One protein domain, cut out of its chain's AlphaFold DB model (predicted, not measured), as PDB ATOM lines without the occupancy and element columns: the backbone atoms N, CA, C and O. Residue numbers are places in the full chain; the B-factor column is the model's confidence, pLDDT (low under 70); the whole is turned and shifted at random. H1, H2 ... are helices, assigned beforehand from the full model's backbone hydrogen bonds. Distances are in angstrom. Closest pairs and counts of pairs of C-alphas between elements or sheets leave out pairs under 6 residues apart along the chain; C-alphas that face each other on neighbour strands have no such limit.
ATOM      1  N   THR A   2      30.906  37.940  69.133       86.81
ATOM      2  CA  THR A   2      29.747  37.732  70.030       86.81
ATOM      3  C   THR A   2      29.241  36.285  70.067       86.81
ATOM      4  O   THR A   2      29.038  35.743  71.149       86.81
ATOM      5  N   ASP A   3      29.121  35.613  68.914       87.31
ATOM      6  CA  ASP A   3      28.721  34.195  68.880       87.31
ATOM      7  C   ASP A   3      29.753  33.248  69.498       87.31
ATOM      8  O   ASP A   3      29.376  32.289  70.164       87.31
ATOM      9  N   VAL A   4      31.047  33.538  69.328       93.12
ATOM     10  CA  VAL A   4      32.126  32.753  69.947       93.12
ATOM     11  C   VAL A   4      32.060  32.898  71.465       93.12
ATOM     12  O   VAL A   4      32.048  31.898  72.170       93.12
ATOM     13  N   ALA A   5      31.912  34.128  71.970       92.44
ATOM     14  CA  ALA A   5      31.747  34.380  73.400       92.44
ATOM     15  C   ALA A   5      30.515  33.659  73.975       92.44
ATOM     16  O   ALA A   5      30.586  33.067  75.050       92.44
ATOM     17  N   ARG A   6      29.392  33.653  73.242       93.94
ATOM     18  CA  ARG A   6      28.181  32.919  73.637       93.94
ATOM     19  C   ARG A   6      28.420  31.408  73.702       93.94
ATOM     20  O   ARG A   6      27.924  30.776  74.629       93.94
ATOM     21  N   ALA A   7      29.153  30.841  72.745       93.50
ATOM     22  CA  ALA A   7      29.494  29.419  72.738       93.50
ATOM     23  C   ALA A   7      30.390  29.048  73.929       93.50
ATOM     24  O   ALA A   7      30.053  28.123  74.662       93.50
ATOM     25  N   SER A   8      31.448  29.822  74.193       96.31
ATOM     26  CA  SER A   8      32.335  29.599  75.344       96.31
ATOM     27  C   SER A   8      31.597  29.695  76.684       96.31
ATOM     28  O   SER A   8      31.822  28.891  77.579       96.31
ATOM     29  N   LEU A   9      30.665  30.645  76.824       97.00
ATOM     30  CA  LEU A   9      29.814  30.728  78.014       97.00
ATOM     31  C   LEU A   9      28.857  29.536  78.137       97.00
ATOM     32  O   LEU A   9      28.576  29.097  79.248       97.00
ATOM     33  N   SER A  10      28.363  29.001  77.019       95.94
ATOM     34  CA  SER A  10      27.517  27.804  77.027       95.94
ATOM     35  C   SER A  10      28.266  26.572  77.527       95.94
ATOM     36  O   SER A  10      27.676  25.769  78.244       95.94
ATOM     37  N   GLU A  11      29.535  26.428  77.148       97.38
ATOM     38  CA  GLU A  11      30.416  25.355  77.617       97.38
ATOM     39  C   GLU A  11      30.672  25.492  79.121       97.38
ATOM     40  O   GLU A  11      30.309  24.603  79.886       97.38
ATOM     41  N   LEU A  12      31.112  26.677  79.562       97.44
ATOM     42  CA  LEU A  12      31.343  26.967  80.980       97.44
ATOM     43  C   LEU A  12      30.087  26.764  81.845       97.44
ATOM     44  O   LEU A  12      30.167  26.344  82.998       97.44
ATOM     45  N   ARG A  13      28.898  27.061  81.307       97.00
ATOM     46  CA  ARG A  13      27.628  26.791  81.995       97.00
ATOM     47  C   ARG A  13      27.438  25.294  82.256       97.00
ATOM     48  O   ARG A  13      26.960  24.944  83.333       97.00
ATOM     49  N   GLY A  14      27.786  24.449  81.286       96.75
ATOM     50  CA  GLY A  14      27.746  22.994  81.426       96.75
ATOM     51  C   GLY A  14      28.711  22.495  82.500       96.75
ATOM     52  O   GLY A  14      28.326  21.665  83.317       96.75
ATOM     53  N   ASP A  15      29.910  23.075  82.581       97.75
ATOM     54  CA  ASP A  15      30.892  22.719  83.614       97.75
ATOM     55  C   ASP A  15      30.352  22.970  85.031       97.75
ATOM     56  O   ASP A  15      30.469  22.118  85.913       97.75
ATOM     57  N   TYR A  16      29.696  24.113  85.259       98.12
ATOM     58  CA  TYR A  16      29.071  24.400  86.556       98.12
ATOM     59  C   TYR A  16      27.878  23.488  86.863       98.12
ATOM     60  O   TYR A  16      27.657  23.152  88.026       98.12
ATOM     61  N   GLU A  17      27.117  23.075  85.850       97.75
ATOM     62  CA  GLU A  17      26.032  22.104  86.017       97.75
ATOM     63  C   GLU A  17      26.578  20.740  86.465       97.75
ATOM     64  O   GLU A  17      26.083  20.172  87.437       97.75
ATOM     65  N   ILE A  18      27.665  20.275  85.846       97.81
ATOM     66  CA  ILE A  18      28.364  19.042  86.234       97.81
ATOM     67  C   ILE A  18      28.869  19.132  87.682       97.81
ATOM     68  O   ILE A  18      28.603  18.242  88.482       97.81
ATOM     69  N   VAL A  19      29.502  20.247  88.066       96.94
ATOM     70  CA  VAL A  19      29.988  20.500  89.441       96.94
ATOM     71  C   VAL A  19      28.886  20.350  90.500       96.94
ATOM     72  O   VAL A  19      29.173  19.878  91.607       96.94
ATOM     73  N   ILE A  20      27.655  20.765  90.188       98.25
ATOM     74  CA  ILE A  20      26.492  20.643  91.082       98.25
ATOM     75  C   ILE A  20      26.042  19.181  91.175       98.25
ATOM     76  O   ILE A  20      25.855  18.668  92.282       98.25
ATOM     77  N   LEU A  21      25.901  18.512  90.028       98.06
ATOM     78  CA  LEU A  21      25.424  17.130  89.941       98.06
ATOM     79  C   LEU A  21      26.402  16.135  90.583       98.06
ATOM     80  O   LEU A  21      25.973  15.265  91.338       98.06
ATOM     81  N   ASP A  22      27.709  16.310  90.375       97.88
ATOM     82  CA  ASP A  22      28.761  15.461  90.957       97.88
ATOM     83  C   ASP A  22      28.778  15.506  92.492       97.88
ATOM     84  O   ASP A  22      29.239  14.575  93.154       97.88
ATOM     85  N   ARG A  23      28.253  16.585  93.083       97.12
ATOM     86  CA  ARG A  23      28.095  16.746  94.538       97.12
ATOM     87  C   ARG A  23      26.725  16.289  95.048       97.12
ATOM     88  O   ARG A  23      26.407  16.518  96.211       97.12
ATOM     89  N   GLY A  24      25.912  15.658  94.199       96.69
ATOM     90  CA  GLY A  24      24.564  15.189  94.534       96.69
ATOM     91  C   GLY A  24      23.530  16.309  94.688       96.69
ATOM     92  O   GLY A  24      22.451  16.070  95.229       96.69
ATOM     93  N   GLY A  25      23.855  17.527  94.249       95.38
ATOM     94  CA  GLY A  25      22.945  18.665  94.254       95.38
ATOM     95  C   GLY A  25      22.102  18.748  92.982       95.38
ATOM     96  O   GLY A  25      22.322  18.032  92.007       95.38
ATOM     97  N   LEU A  26      21.154  19.682  92.978       97.31
ATOM     98  CA  LEU A  26      20.408  20.088  91.788       97.31
ATOM     99  C   LEU A  26      20.637  21.581  91.533       97.31
ATOM    100  O   LEU A  26      20.801  22.337  92.499       97.31
ATOM    101  N   PRO A  27      20.631  22.029  90.264       98.06
ATOM    102  CA  PRO A  27      20.550  23.447  89.968       98.06
ATOM    103  C   PRO A  27      19.333  24.074  90.659       98.06
ATOM    104  O   PRO A  27      18.246  23.493  90.627       98.06
ATOM    105  N   TRP A  28      19.496  25.256  91.258       98.25
ATOM    106  CA  TRP A  28      18.409  25.959  91.935       98.25
ATOM    107  C   TRP A  28      17.235  26.147  90.985       98.25
ATOM    108  O   TRP A  28      17.376  26.674  89.874       98.25
ATOM    109  N   SER A  29      16.050  25.777  91.458       97.88
ATOM    110  CA  SER A  29      14.822  26.050  90.732       97.88
ATOM    111  C   SER A  29      14.632  27.555  90.566       97.88
ATOM    112  O   SER A  29      14.868  28.344  91.481       97.88
ATOM    113  N   VAL A  30      14.090  27.972  89.422       95.94
ATOM    114  CA  VAL A  30      13.702  29.374  89.172       95.94
ATOM    115  C   VAL A  30      12.689  29.906  90.197       95.94
ATOM    116  O   VAL A  30      12.499  31.117  90.331       95.94
ATOM    117  N   HIS A  31      12.026  29.013  90.935       97.25
ATOM    118  CA  HIS A  31      11.073  29.365  91.979       97.25
ATOM    119  C   HIS A  31      11.721  29.580  93.354       97.25
ATOM    120  O   HIS A  31      11.088  30.205  94.214       97.25
ATOM    121  N   GLU A  32      12.965  29.138  93.550       97.56
ATOM    122  CA  GLU A  32      13.679  29.267  94.818       97.56
ATOM    123  C   GLU A  32      14.091  30.719  95.116       97.56
ATOM    124  O   GLU A  32      14.412  31.489  94.200       97.56
ATOM    125  N   PRO A  33      14.127  31.122  96.403       98.06
ATOM    126  CA  PRO A  33      14.501  32.480  96.793       98.06
ATOM    127  C   PRO A  33      15.900  32.889  96.326       98.06
ATOM    128  O   PRO A  33      16.092  34.031  95.911       98.06
ATOM    129  N   GLN A  34      16.869  31.969  96.363       96.88
ATOM    130  CA  GLN A  34      18.252  32.257  95.975       96.88
ATOM    131  C   GLN A  34      18.356  32.547  94.473       96.88
ATOM    132  O   GLN A  34      18.928  33.569  94.091       96.88
ATOM    133  N   ALA A  35      17.703  31.740  93.628       97.94
ATOM    134  CA  ALA A  35      17.661  31.974  92.188       97.94
ATOM    135  C   ALA A  35      16.978  33.300  91.827       97.94
ATOM    136  O   ALA A  35      17.485  34.069  91.005       97.94
ATOM    137  N   LYS A  36      15.848  33.614  92.474       98.25
ATOM    138  CA  LYS A  36      15.164  34.906  92.297       98.25
ATOM    139  C   LYS A  36      16.053  36.076  92.708       98.25
ATOM    140  O   LYS A  36      16.131  37.063  91.982       98.25
ATOM    141  N   ALA A  37      16.750  35.955  93.834       98.19
ATOM    142  CA  ALA A  37      17.615  37.007  94.350       98.19
ATOM    143  C   ALA A  37      18.832  37.268  93.447       98.19
ATOM    144  O   ALA A  37      19.139  38.431  93.201       98.19
ATOM    145  N   VAL A  38      19.480  36.230  92.901       98.06
ATOM    146  CA  VAL A  38      20.573  36.395  91.919       98.06
ATOM    147  C   VAL A  38      20.067  37.091  90.655       98.06
ATOM    148  O   VAL A  38      20.708  38.014  90.152       98.06
ATOM    149  N   ASN A  39      18.903  36.682  90.142       97.00
ATOM    150  CA  ASN A  39      18.320  37.270  88.933       97.00
ATOM    151  C   ASN A  39      17.844  38.717  89.128       97.00
ATOM    152  O   ASN A  39      17.859  39.491  88.175       97.00
ATOM    153  N   ALA A  40      17.472  39.094  90.352       97.38
ATOM    154  CA  ALA A  40      17.052  40.449  90.694       97.38
ATOM    155  C   ALA A  40      18.219  41.448  90.828       97.38
ATOM    156  O   ALA A  40      17.977  42.647  90.943       97.38
ATOM    157  N   VAL A  41      19.480  40.995  90.825       97.50
ATOM    158  CA  VAL A  41      20.632  41.908  90.892       97.50
ATOM    159  C   VAL A  41      20.731  42.723  89.603       97.50
ATOM    160  O   VAL A  41      20.979  42.165  88.531       97.50
ATOM    161  N   SER A  42      20.604  44.043  89.715       96.12
ATOM    162  CA  SER A  42      20.817  44.986  88.611       96.12
ATOM    163  C   SER A  42      22.288  45.385  88.486       96.12
ATOM    164  O   SER A  42      22.948  45.707  89.481       96.12
ATOM    165  N   LEU A  43      22.796  45.378  87.253       94.50
ATOM    166  CA  LEU A  43      24.113  45.916  86.912       94.50
ATOM    167  C   LEU A  43      24.003  47.427  86.691       94.50
ATOM    168  O   LEU A  43      22.994  47.886  86.158       94.50
ATOM    169  N   ASP A  44      25.015  48.176  87.124       95.12
ATOM    170  CA  ASP A  44      25.066  49.620  86.873       95.12
ATOM    171  C   ASP A  44      25.452  49.899  85.419       95.12
ATOM    172  O   ASP A  44      26.050  49.059  84.743       95.12
ATOM    173  N   GLU A  45      25.137  51.103  84.953       93.50
ATOM    174  CA  GLU A  45      25.576  51.576  83.646       93.50
ATOM    175  C   GLU A  45      27.108  51.683  83.582       93.50
ATOM    176  O   GLU A  45      27.777  52.109  84.529       93.50
ATOM    177  N   ALA A  46      27.665  51.264  82.449       90.19
ATOM    178  CA  ALA A  46      29.093  51.274  82.176       90.19
ATOM    179  C   ALA A  46      29.454  52.517  81.350       90.19
ATOM    180  O   ALA A  46      29.468  52.466  80.121       90.19
ATOM    181  N   ALA A  47      29.722  53.635  82.028       87.31
ATOM    182  CA  ALA A  47      30.230  54.855  81.407       87.31
ATOM    183  C   ALA A  47      31.764  54.875  81.503       87.31
ATOM    184  O   ALA A  47      32.308  55.061  82.592       87.31
ATOM    185  N   PHE A  48      32.439  54.621  80.379       92.19
ATOM    186  CA  PHE A  48      33.900  54.669  80.257       92.19
ATOM    187  C   PHE A  48      34.282  55.739  79.236       92.19
ATOM    188  O   PHE A  48      33.684  55.775  78.159       92.19
ATOM    189  N   GLU A  49      35.256  56.591  79.552       91.44
ATOM    190  CA  GLU A  49      35.582  57.768  78.725       91.44
ATOM    191  C   GLU A  49      37.057  57.840  78.319       91.44
ATOM    192  O   GLU A  49      37.340  58.123  77.155       91.44
ATOM    193  N   ASP A  50      37.985  57.563  79.241       92.75
ATOM    194  CA  ASP A  50      39.421  57.822  79.046       92.75
ATOM    195  C   ASP A  50      40.253  56.532  79.142       92.75
ATOM    196  O   ASP A  50      40.769  56.034  78.138       92.75
ATOM    197  N   ASP A  51      40.312  55.905  80.324       93.62
ATOM    198  CA  ASP A  51      41.079  54.671  80.545       93.62
ATOM    199  C   ASP A  51      40.156  53.448  80.569       93.62
ATOM    200  O   ASP A  51      39.827  52.885  81.616       93.62
ATOM    201  N   MET A  52      39.734  53.019  79.378       93.00
ATOM    202  CA  MET A  52      38.747  51.948  79.212       93.00
ATOM    203  C   MET A  52      39.126  50.649  79.942       93.00
ATOM    204  O   MET A  52      38.250  49.962  80.472       93.00
ATOM    205  N   VAL A  53      40.410  50.278  79.990       95.25
ATOM    206  CA  VAL A  53      40.834  49.024  80.636       95.25
ATOM    207  C   VAL A  53      40.747  49.155  82.154       95.25
ATOM    208  O   VAL A  53      40.153  48.295  82.808       95.25
ATOM    209  N   HIS A  54      41.288  50.230  82.725       95.38
ATOM    210  CA  HIS A  54      41.245  50.435  84.170       95.38
ATOM    211  C   HIS A  54      39.816  50.699  84.674       95.38
ATOM    212  O   HIS A  54      39.388  50.133  85.685       95.38
ATOM    213  N   GLU A  55      39.050  51.527  83.965       96.19
ATOM    214  CA  GLU A  55      37.669  51.868  84.309       96.19
ATOM    215  C   GLU A  55      36.747  50.653  84.232       96.19
ATOM    216  O   GLU A  55      35.992  50.404  85.179       96.19
ATOM    217  N   SER A  56      36.864  49.840  83.177       95.38
ATOM    218  CA  SER A  56      36.082  48.606  83.061       95.38
ATOM    219  C   SER A  56      36.433  47.591  84.148       95.38
ATOM    220  O   SER A  56      35.524  46.986  84.719       95.38
ATOM    221  N   ALA A  57      37.710  47.450  84.519       96.31
ATOM    222  CA  ALA A  57      38.121  46.581  85.620       96.31
ATOM    223  C   ALA A  57      37.554  47.057  86.969       96.31
ATOM    224  O   ALA A  57      36.996  46.265  87.734       96.31
ATOM    225  N   ARG A  58      37.634  48.363  87.254       96.31
ATOM    226  CA  ARG A  58      37.063  48.971  88.467       96.31
ATOM    227  C   ARG A  58      35.551  48.763  88.538       96.31
ATOM    228  O   ARG A  58      35.028  48.378  89.584       96.31
ATOM    229  N   HIS A  59      34.863  48.986  87.421       96.94
ATOM    230  CA  HIS A  59      33.429  48.764  87.307       96.94
ATOM    231  C   HIS A  59      33.083  47.285  87.518       96.94
ATOM    232  O   HIS A  59      32.216  46.979  88.335       96.94
ATOM    233  N   ALA A  60      33.802  46.357  86.882       95.50
ATOM    234  CA  ALA A  60      33.598  44.921  87.055       95.50
ATOM    235  C   ALA A  60      33.766  44.482  88.521       95.50
ATOM    236  O   ALA A  60      32.942  43.722  89.032       95.50
ATOM    237  N   LEU A  61      34.770  45.008  89.233       96.75
ATOM    238  CA  LEU A  61      34.945  44.759  90.668       96.75
ATOM    239  C   LEU A  61      33.765  45.288  91.496       96.75
ATOM    240  O   LEU A  61      33.297  44.597  92.402       96.75
ATOM    241  N   ALA A  62      33.256  46.486  91.188       97.19
ATOM    242  CA  ALA A  62      32.080  47.042  91.855       97.19
ATOM    243  C   ALA A  62      30.823  46.189  91.608       97.19
ATOM    244  O   ALA A  62      30.097  45.878  92.553       97.19
ATOM    245  N   GLN A  63      30.608  45.729  90.372       97.31
ATOM    246  CA  GLN A  63      29.480  44.857  90.046       97.31
ATOM    247  C   GLN A  63      29.614  43.473  90.697       97.31
ATOM    248  O   GLN A  63      28.631  42.963  91.234       97.31
ATOM    249  N   ARG A  64      30.822  42.882  90.749       96.75
ATOM    250  CA  ARG A  64      31.081  41.598  91.434       96.75
ATOM    251  C   ARG A  64      30.660  41.649  92.901       96.75
ATOM    252  O   ARG A  64      30.059  40.696  93.391       96.75
ATOM    253  N   LYS A  65      30.916  42.766  93.599       97.94
ATOM    254  CA  LYS A  65      30.529  42.938  95.015       97.94
ATOM    255  C   LYS A  65      29.027  42.749  95.245       97.94
ATOM    256  O   LYS A  65      28.643  42.236  96.291       97.94
ATOM    257  N   LYS A  66      28.171  43.069  94.268       98.19
ATOM    258  CA  LYS A  66      26.716  42.847  94.367       98.19
ATOM    259  C   LYS A  66      26.334  41.362  94.447       98.19
ATOM    260  O   LYS A  66      25.272  41.032  94.973       98.19
ATOM    261  N   TYR A  67      27.208  40.475  93.968       98.19
ATOM    262  CA  TYR A  67      27.043  39.021  94.002       98.19
ATOM    263  C   TYR A  67      27.876  38.334  95.095       98.19
ATOM    264  O   TYR A  67      27.805  37.110  95.214       98.19
ATOM    265  N   ALA A  68      28.631  39.090  95.904       97.81
ATOM    266  CA  ALA A  68      29.587  38.563  96.887       97.81
ATOM    267  C   ALA A  68      28.985  37.478  97.788       97.81
ATOM    268  O   ALA A  68      29.591  36.434  97.983       97.81
ATOM    269  N   ARG A  69      27.734  37.657  98.239       97.81
ATOM    270  CA  ARG A  69      27.052  36.683  99.113       97.81
ATOM    271  C   ARG A  69      26.987  35.252  98.551       97.81
ATOM    272  O   ARG A  69      26.808  34.326  99.327       97.81
ATOM    273  N   TRP A  70      27.046  35.087  97.227       98.38
ATOM    274  CA  TRP A  70      27.039  33.776  96.574       98.38
ATOM    275  C   TRP A  70      28.400  33.407  95.994       98.38
ATOM    276  O   TRP A  70      28.781  32.248  96.058       98.38
ATOM    277  N   LEU A  71      29.119  34.374  95.414       97.94
ATOM    278  CA  LEU A  71      30.410  34.117  94.766       97.94
ATOM    279  C   LEU A  71      31.564  33.946  95.758       97.94
ATOM    280  O   LEU A  71      32.580  33.367  95.389       97.94
ATOM    281  N   ASP A  72      31.404  34.441  96.984       98.06
ATOM    282  CA  ASP A  72      32.367  34.301  98.078       98.06
ATOM    283  C   ASP A  72      31.885  33.281  99.128       98.06
ATOM    284  O   ASP A  72      32.374  33.273 100.253       98.06
ATOM    285  N   ALA A  73      30.889  32.451  98.794       98.00
ATOM    286  CA  ALA A  73      30.414  31.399  99.685       98.00
ATOM    287  C   ALA A  73      31.443  30.262  99.792       98.00
ATOM    288  O   ALA A  73      32.030  29.857  98.788       98.00
ATOM    289  N   ASP A  74      31.597  29.694 100.992       97.94
ATOM    290  CA  ASP A  74      32.476  28.535 101.220       97.94
ATOM    291  C   ASP A  74      31.969  27.267 100.510       97.94
ATOM    292  O   ASP A  74      32.741  26.368 100.172       97.94
ATOM    293  N   ASP A  75      30.658  27.187 100.264       97.06
ATOM    294  CA  ASP A  75      30.036  26.070  99.564       97.06
ATOM    295  C   ASP A  75      30.137  26.236  98.039       97.06
ATOM    296  O   ASP A  75      29.459  27.063  97.418       97.06
ATOM    297  N   ALA A  76      30.940  25.374  97.418       95.69
ATOM    298  CA  ALA A  76      31.120  25.322  95.973       95.69
ATOM    299  C   ALA A  76      29.809  25.084  95.195       95.69
ATOM    300  O   ALA A  76      29.696  25.542  94.058       95.69
ATOM    301  N   VAL A  77      28.809  24.408  95.780       97.62
ATOM    302  CA  VAL A  77      27.492  24.208  95.151       97.62
ATOM    303  C   VAL A  77      26.727  25.529  95.075       97.62
ATOM    304  O   VAL A  77      26.070  25.800  94.067       97.62
ATOM    305  N   VAL A  78      26.847  26.388  96.092       98.06
ATOM    306  CA  VAL A  78      26.244  27.731  96.094       98.06
ATOM    307  C   VAL A  78      26.892  28.610  95.028       98.06
ATOM    308  O   VAL A  78      26.188  29.248  94.240       98.06
ATOM    309  N   VAL A  79      28.226  28.599  94.956       98.25
ATOM    310  CA  VAL A  79      28.983  29.346  93.941       98.25
ATOM    311  C   VAL A  79      28.600  28.880  92.533       98.25
ATOM    312  O   VAL A  79      28.289  29.707  91.674       98.25
ATOM    313  N   ALA A  80      28.569  27.566  92.293       98.31
ATOM    314  CA  ALA A  80      28.253  26.994  90.985       98.31
ATOM    315  C   ALA A  80      26.834  27.346  90.519       98.31
ATOM    316  O   ALA A  80      26.637  27.739  89.370       98.31
ATOM    317  N   ASN A  81      25.855  27.288  91.423       98.50
ATOM    318  CA  ASN A  81      24.483  27.686  91.126       98.50
ATOM    319  C   ASN A  81      24.363  29.168  90.752       98.50
ATOM    320  O   ASN A  81      23.704  29.521  89.769       98.50
ATOM    321  N   ALA A  82      25.030  30.049  91.500       98.31
ATOM    322  CA  ALA A  82      25.055  31.469  91.174       98.31
ATOM    323  C   ALA A  82      25.730  31.728  89.819       98.31
ATOM    324  O   ALA A  82      25.199  32.496  89.012       98.31
ATOM    325  N   MET A  83      26.845  31.050  89.529       98.31
ATOM    326  CA  MET A  83      27.527  31.144  88.236       98.31
ATOM    327  C   MET A  83      26.647  30.659  87.080       98.31
ATOM    328  O   MET A  83      26.560  31.350  86.066       98.31
ATOM    329  N   LEU A  84      25.922  29.549  87.241       97.88
ATOM    330  CA  LEU A  84      24.995  29.025  86.231       97.88
ATOM    331  C   LEU A  84      23.924  30.063  85.850       97.88
ATOM    332  O   LEU A  84      23.631  30.259  84.664       97.88
ATOM    333  N   LEU A  85      23.380  30.780  86.838       98.06
ATOM    334  CA  LEU A  85      22.403  31.849  86.620       98.06
ATOM    335  C   LEU A  85      23.026  33.097  85.979       98.06
ATOM    336  O   LEU A  85      22.471  33.633  85.017       98.06
ATOM    337  N   ILE A  86      24.183  33.552  86.470       98.00
ATOM    338  CA  ILE A  86      24.886  34.732  85.938       98.00
ATOM    339  C   ILE A  86      25.281  34.509  84.474       98.00
ATOM    340  O   ILE A  86      25.023  35.367  83.626       98.00
ATOM    341  N   ILE A  87      25.837  33.338  84.154       97.69
ATOM    342  CA  ILE A  87      26.196  32.964  82.785       97.69
ATOM    343  C   ILE A  87      24.945  32.915  81.903       97.69
ATOM    344  O   ILE A  87      24.948  33.477  80.808       97.69
ATOM    345  N   GLY A  88      23.844  32.329  82.386       96.94
ATOM    346  CA  GLY A  88      22.573  32.309  81.658       96.94
ATOM    347  C   GLY A  88      22.056  33.712  81.313       96.94
ATOM    348  O   GLY A  88      21.620  33.960  80.185       96.94
ATOM    349  N   ARG A  89      22.162  34.666  82.247       96.44
ATOM    350  CA  ARG A  89      21.816  36.077  82.005       96.44
ATOM    351  C   ARG A  89      22.722  36.710  80.950       96.44
ATOM    352  O   ARG A  89      22.209  37.334  80.022       96.44
ATOM    353  N   ALA A  90      24.035  36.506  81.048       95.69
ATOM    354  CA  ALA A  90      24.993  37.013  80.068       95.69
ATOM    355  C   ALA A  90      24.723  36.446  78.662       95.69
ATOM    356  O   ALA A  90      24.665  37.196  77.689       95.69
ATOM    357  N   MET A  91      24.456  35.142  78.546       96.44
ATOM    358  CA  MET A  91      24.090  34.509  77.275       96.44
ATOM    359  C   MET A  91      22.803  35.092  76.677       96.44
ATOM    360  O   MET A  91      22.736  35.305  75.466       96.44
ATOM    361  N   ASN A  92      21.791  35.378  77.505       95.00
ATOM    362  CA  ASN A  92      20.553  36.018  77.052       95.00
ATOM    363  C   ASN A  92      20.802  37.445  76.534       95.00
ATOM    364  O   ASN A  92      20.249  37.812  75.497       95.00
ATOM    365  N   MET A  93      21.664  38.221  77.203       94.69
ATOM    366  CA  MET A  93      22.072  39.554  76.738       94.69
ATOM    367  C   MET A  93      22.809  39.479  75.395       94.69
ATOM    368  O   MET A  93      22.476  40.222  74.475       94.69
ATOM    369  N   LEU A  94      23.751  38.541  75.242       94.81
ATOM    370  CA  LEU A  94      24.480  38.338  73.984       94.81
ATOM    371  C   LEU A  94      23.548  37.907  72.845       94.81
ATOM    372  O   LEU A  94      23.676  38.412  71.732       94.81
ATOM    373  N   ARG A  95      22.581  37.016  73.109       94.69
ATOM    374  CA  ARG A  95      21.567  36.630  72.114       94.69
ATOM    375  C   ARG A  95      20.753  37.843  71.664       94.69
ATOM    376  O   ARG A  95      20.643  38.078  70.466       94.69
ATOM    377  N   SER A  96      20.252  38.637  72.611       93.88
ATOM    378  CA  SER A  96      19.494  39.855  72.303       93.88
ATOM    379  C   SER A  96      20.327  40.858  71.493       93.88
ATOM    380  O   SER A  96      19.821  41.464  70.549       93.88
ATOM    381  N   GLN A  97      21.624  40.981  71.792       94.69
ATOM    382  CA  GLN A  97      22.542  41.818  71.024       94.69
ATOM    383  C   GLN A  97      22.715  41.319  69.581       94.69
ATOM    384  O   GLN A  97      22.662  42.126  68.654       94.69
ATOM    385  N   VAL A  98      22.892  40.010  69.369       92.50
ATOM    386  CA  VAL A  98      22.998  39.420  68.021       92.50
ATOM    387  C   VAL A  98      21.703  39.625  67.230       92.50
ATOM    388  O   VAL A  98      21.754  40.040  66.074       92.50
ATOM    389  N   GLU A  99      20.543  39.407  67.851       93.25
ATOM    390  CA  GLU A  99      19.231  39.641  67.232       93.25
ATOM    391  C   GLU A  99      19.037  41.116  66.846       93.25
ATOM    392  O   GLU A  99      18.635  41.423  65.722       93.25
ATOM    393  N   SER A 100      19.390  42.040  67.745       92.81
ATOM    394  CA  SER A 100      19.374  43.487  67.501       92.81
ATOM    395  C   SER A 100      20.271  43.881  66.323       92.81
ATOM    396  O   SER A 100      19.827  44.587  65.414       92.81
ATOM    397  N   GLN A 101      21.510  43.384  66.297       91.50
ATOM    398  CA  GLN A 101      22.451  43.626  65.203       91.50
ATOM    399  C   GLN A 101      21.929  43.061  63.878       91.50
ATOM    400  O   GLN A 101      22.038  43.727  62.848       91.50
ATOM    401  N   GLY A 102      21.323  41.871  63.898       90.06
ATOM    402  CA  GLY A 102      20.700  41.253  62.728       90.06
ATOM    403  C   GLY A 102      19.537  42.081  62.177       90.06
ATOM    404  O   GLY A 102      19.464  42.308  60.968       90.06
ATOM    405  N   LYS A 103      18.673  42.603  63.055       91.94
ATOM    406  CA  LYS A 103      17.567  43.487  62.667       91.94
ATOM    407  C   LYS A 103      18.076  44.786  62.034       91.94
ATOM    408  O   LYS A 103      17.679  45.108  60.917       91.94
ATOM    409  N   ALA A 104      19.008  45.478  62.692       89.00
ATOM    410  CA  ALA A 104      19.607  46.710  62.168       89.00
ATOM    411  C   ALA A 104      20.346  46.476  60.834       89.00
ATOM    412  O   ALA A 104      20.342  47.312  59.925       89.00
ATOM    413  N   PHE A 105      20.975  45.308  60.678       89.94
ATOM    414  CA  PHE A 105      21.595  44.906  59.421       89.94
ATOM    415  C   PHE A 105      20.563  44.729  58.297       89.94
ATOM    416  O   PHE A 105      20.795  45.208  57.186       89.94
ATOM    417  N   GLY A 106      19.418  44.103  58.586       87.19
ATOM    418  CA  GLY A 106      18.306  43.971  57.642       87.19
ATOM    419  C   GLY A 106      17.717  45.320  57.225       87.19
ATOM    420  O   GLY A 106      17.557  45.574  56.034       87.19
ATOM    421  N   GLU A 107      17.479  46.219  58.185       88.56
ATOM    422  CA  GLU A 107      16.943  47.568  57.933       88.56
ATOM    423  C   GLU A 107      17.870  48.423  57.057       88.56
ATOM    424  O   GLU A 107      17.409  49.214  56.239       88.56
ATOM    425  N   THR A 108      19.188  48.229  57.164       83.38
ATOM    426  CA  THR A 108      20.188  48.943  56.348       83.38
ATOM    427  C   THR A 108      20.482  48.273  54.995       83.38
ATOM    428  O   THR A 108      21.497  48.579  54.364       83.38
ATOM    429  N   GLY A 109      19.626  47.342  54.549       82.81
ATOM    430  CA  GLY A 109      19.728  46.650  53.254       82.81
ATOM    431  C   GLY A 109      20.850  45.603  53.168       82.81
ATOM    432  O   GLY A 109      21.146  45.052  52.100       82.81
ATOM    433  N   GLY A 110      21.491  45.306  54.298       89.06
ATOM    434  CA  GLY A 110      22.542  44.309  54.414       89.06
ATOM    435  C   GLY A 110      23.727  44.523  53.465       89.06
ATOM    436  O   GLY A 110      24.083  45.642  53.092       89.06
ATOM    437  N   PHE A 111      24.389  43.432  53.071       88.88
ATOM    438  CA  PHE A 111      25.573  43.518  52.210       88.88
ATOM    439  C   PHE A 111      25.231  43.923  50.775       88.88
ATOM    440  O   PHE A 111      25.994  44.670  50.168       88.88
TER     441      PHE A 111
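This is residues 2 to 111 of the 166 residues of a protein of Planctomycetes bacterium (UniProt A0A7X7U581). Look for one long helix, H5, with H1 side by side with it and running opposite ways, and the short H2 packed on its earlier part. H3 swings away from H5 like the second arm of an open V, with the short H4 at the closed end. The free residues 49 to 54 and 103 to 109 stick out. The printed part has 110 residues with five named helices, H1 to H5 in chain order, and no named strand: all helix. It is loose, with a radius of gyration of the C-alphas of 16.7 A, and spans 52 by 31 by 23 A.

Find C-alpha 2 at (29.747, 37.732, 70.030); from there H1, residues 2 to 21, runs 29.0 A. Next come H2, residues 33 to 39, H3, residues 52 to 65, 20.0 A long, and H4, residues 68 to 71. H5, residues 76 to 107, runs 46.3 A from (31.120, 25.322, 95.973) to (16.943, 47.568, 57.933).

Begin at the hub, H5. H1 touches it, closest at the C-alphas of Tyr 16 and Ala 80, 5.2 A, at a shallow tilt of 22 degrees, opposite ways. H2 touches residues 82 to 89 of H5 alone, closest at the C-alphas of Val 38 and Ala 82, 6.7 A; the tilt of 36 degrees, the same way, is only just steep. H4 touches residues 78 to 83 of H5 alone, closest at the C-alphas of Leu 71 and Val 79, 5.0 A. H3 and H5 are apart, and H3 and H4 meet only through their link. In H1, H2, H3 and H5 every O i to N i+4 pair is within hydrogen-bond range; H4 is too short for such a pair.

The C-alphas farthest apart, of Asp 74 and Gly 109, are 52.8 A apart. The printed part has no cut. The links H1 to H2 and H2 to H3 are long. Mean pLDDT of the printed part is 95.4, and no printed residue is under 70.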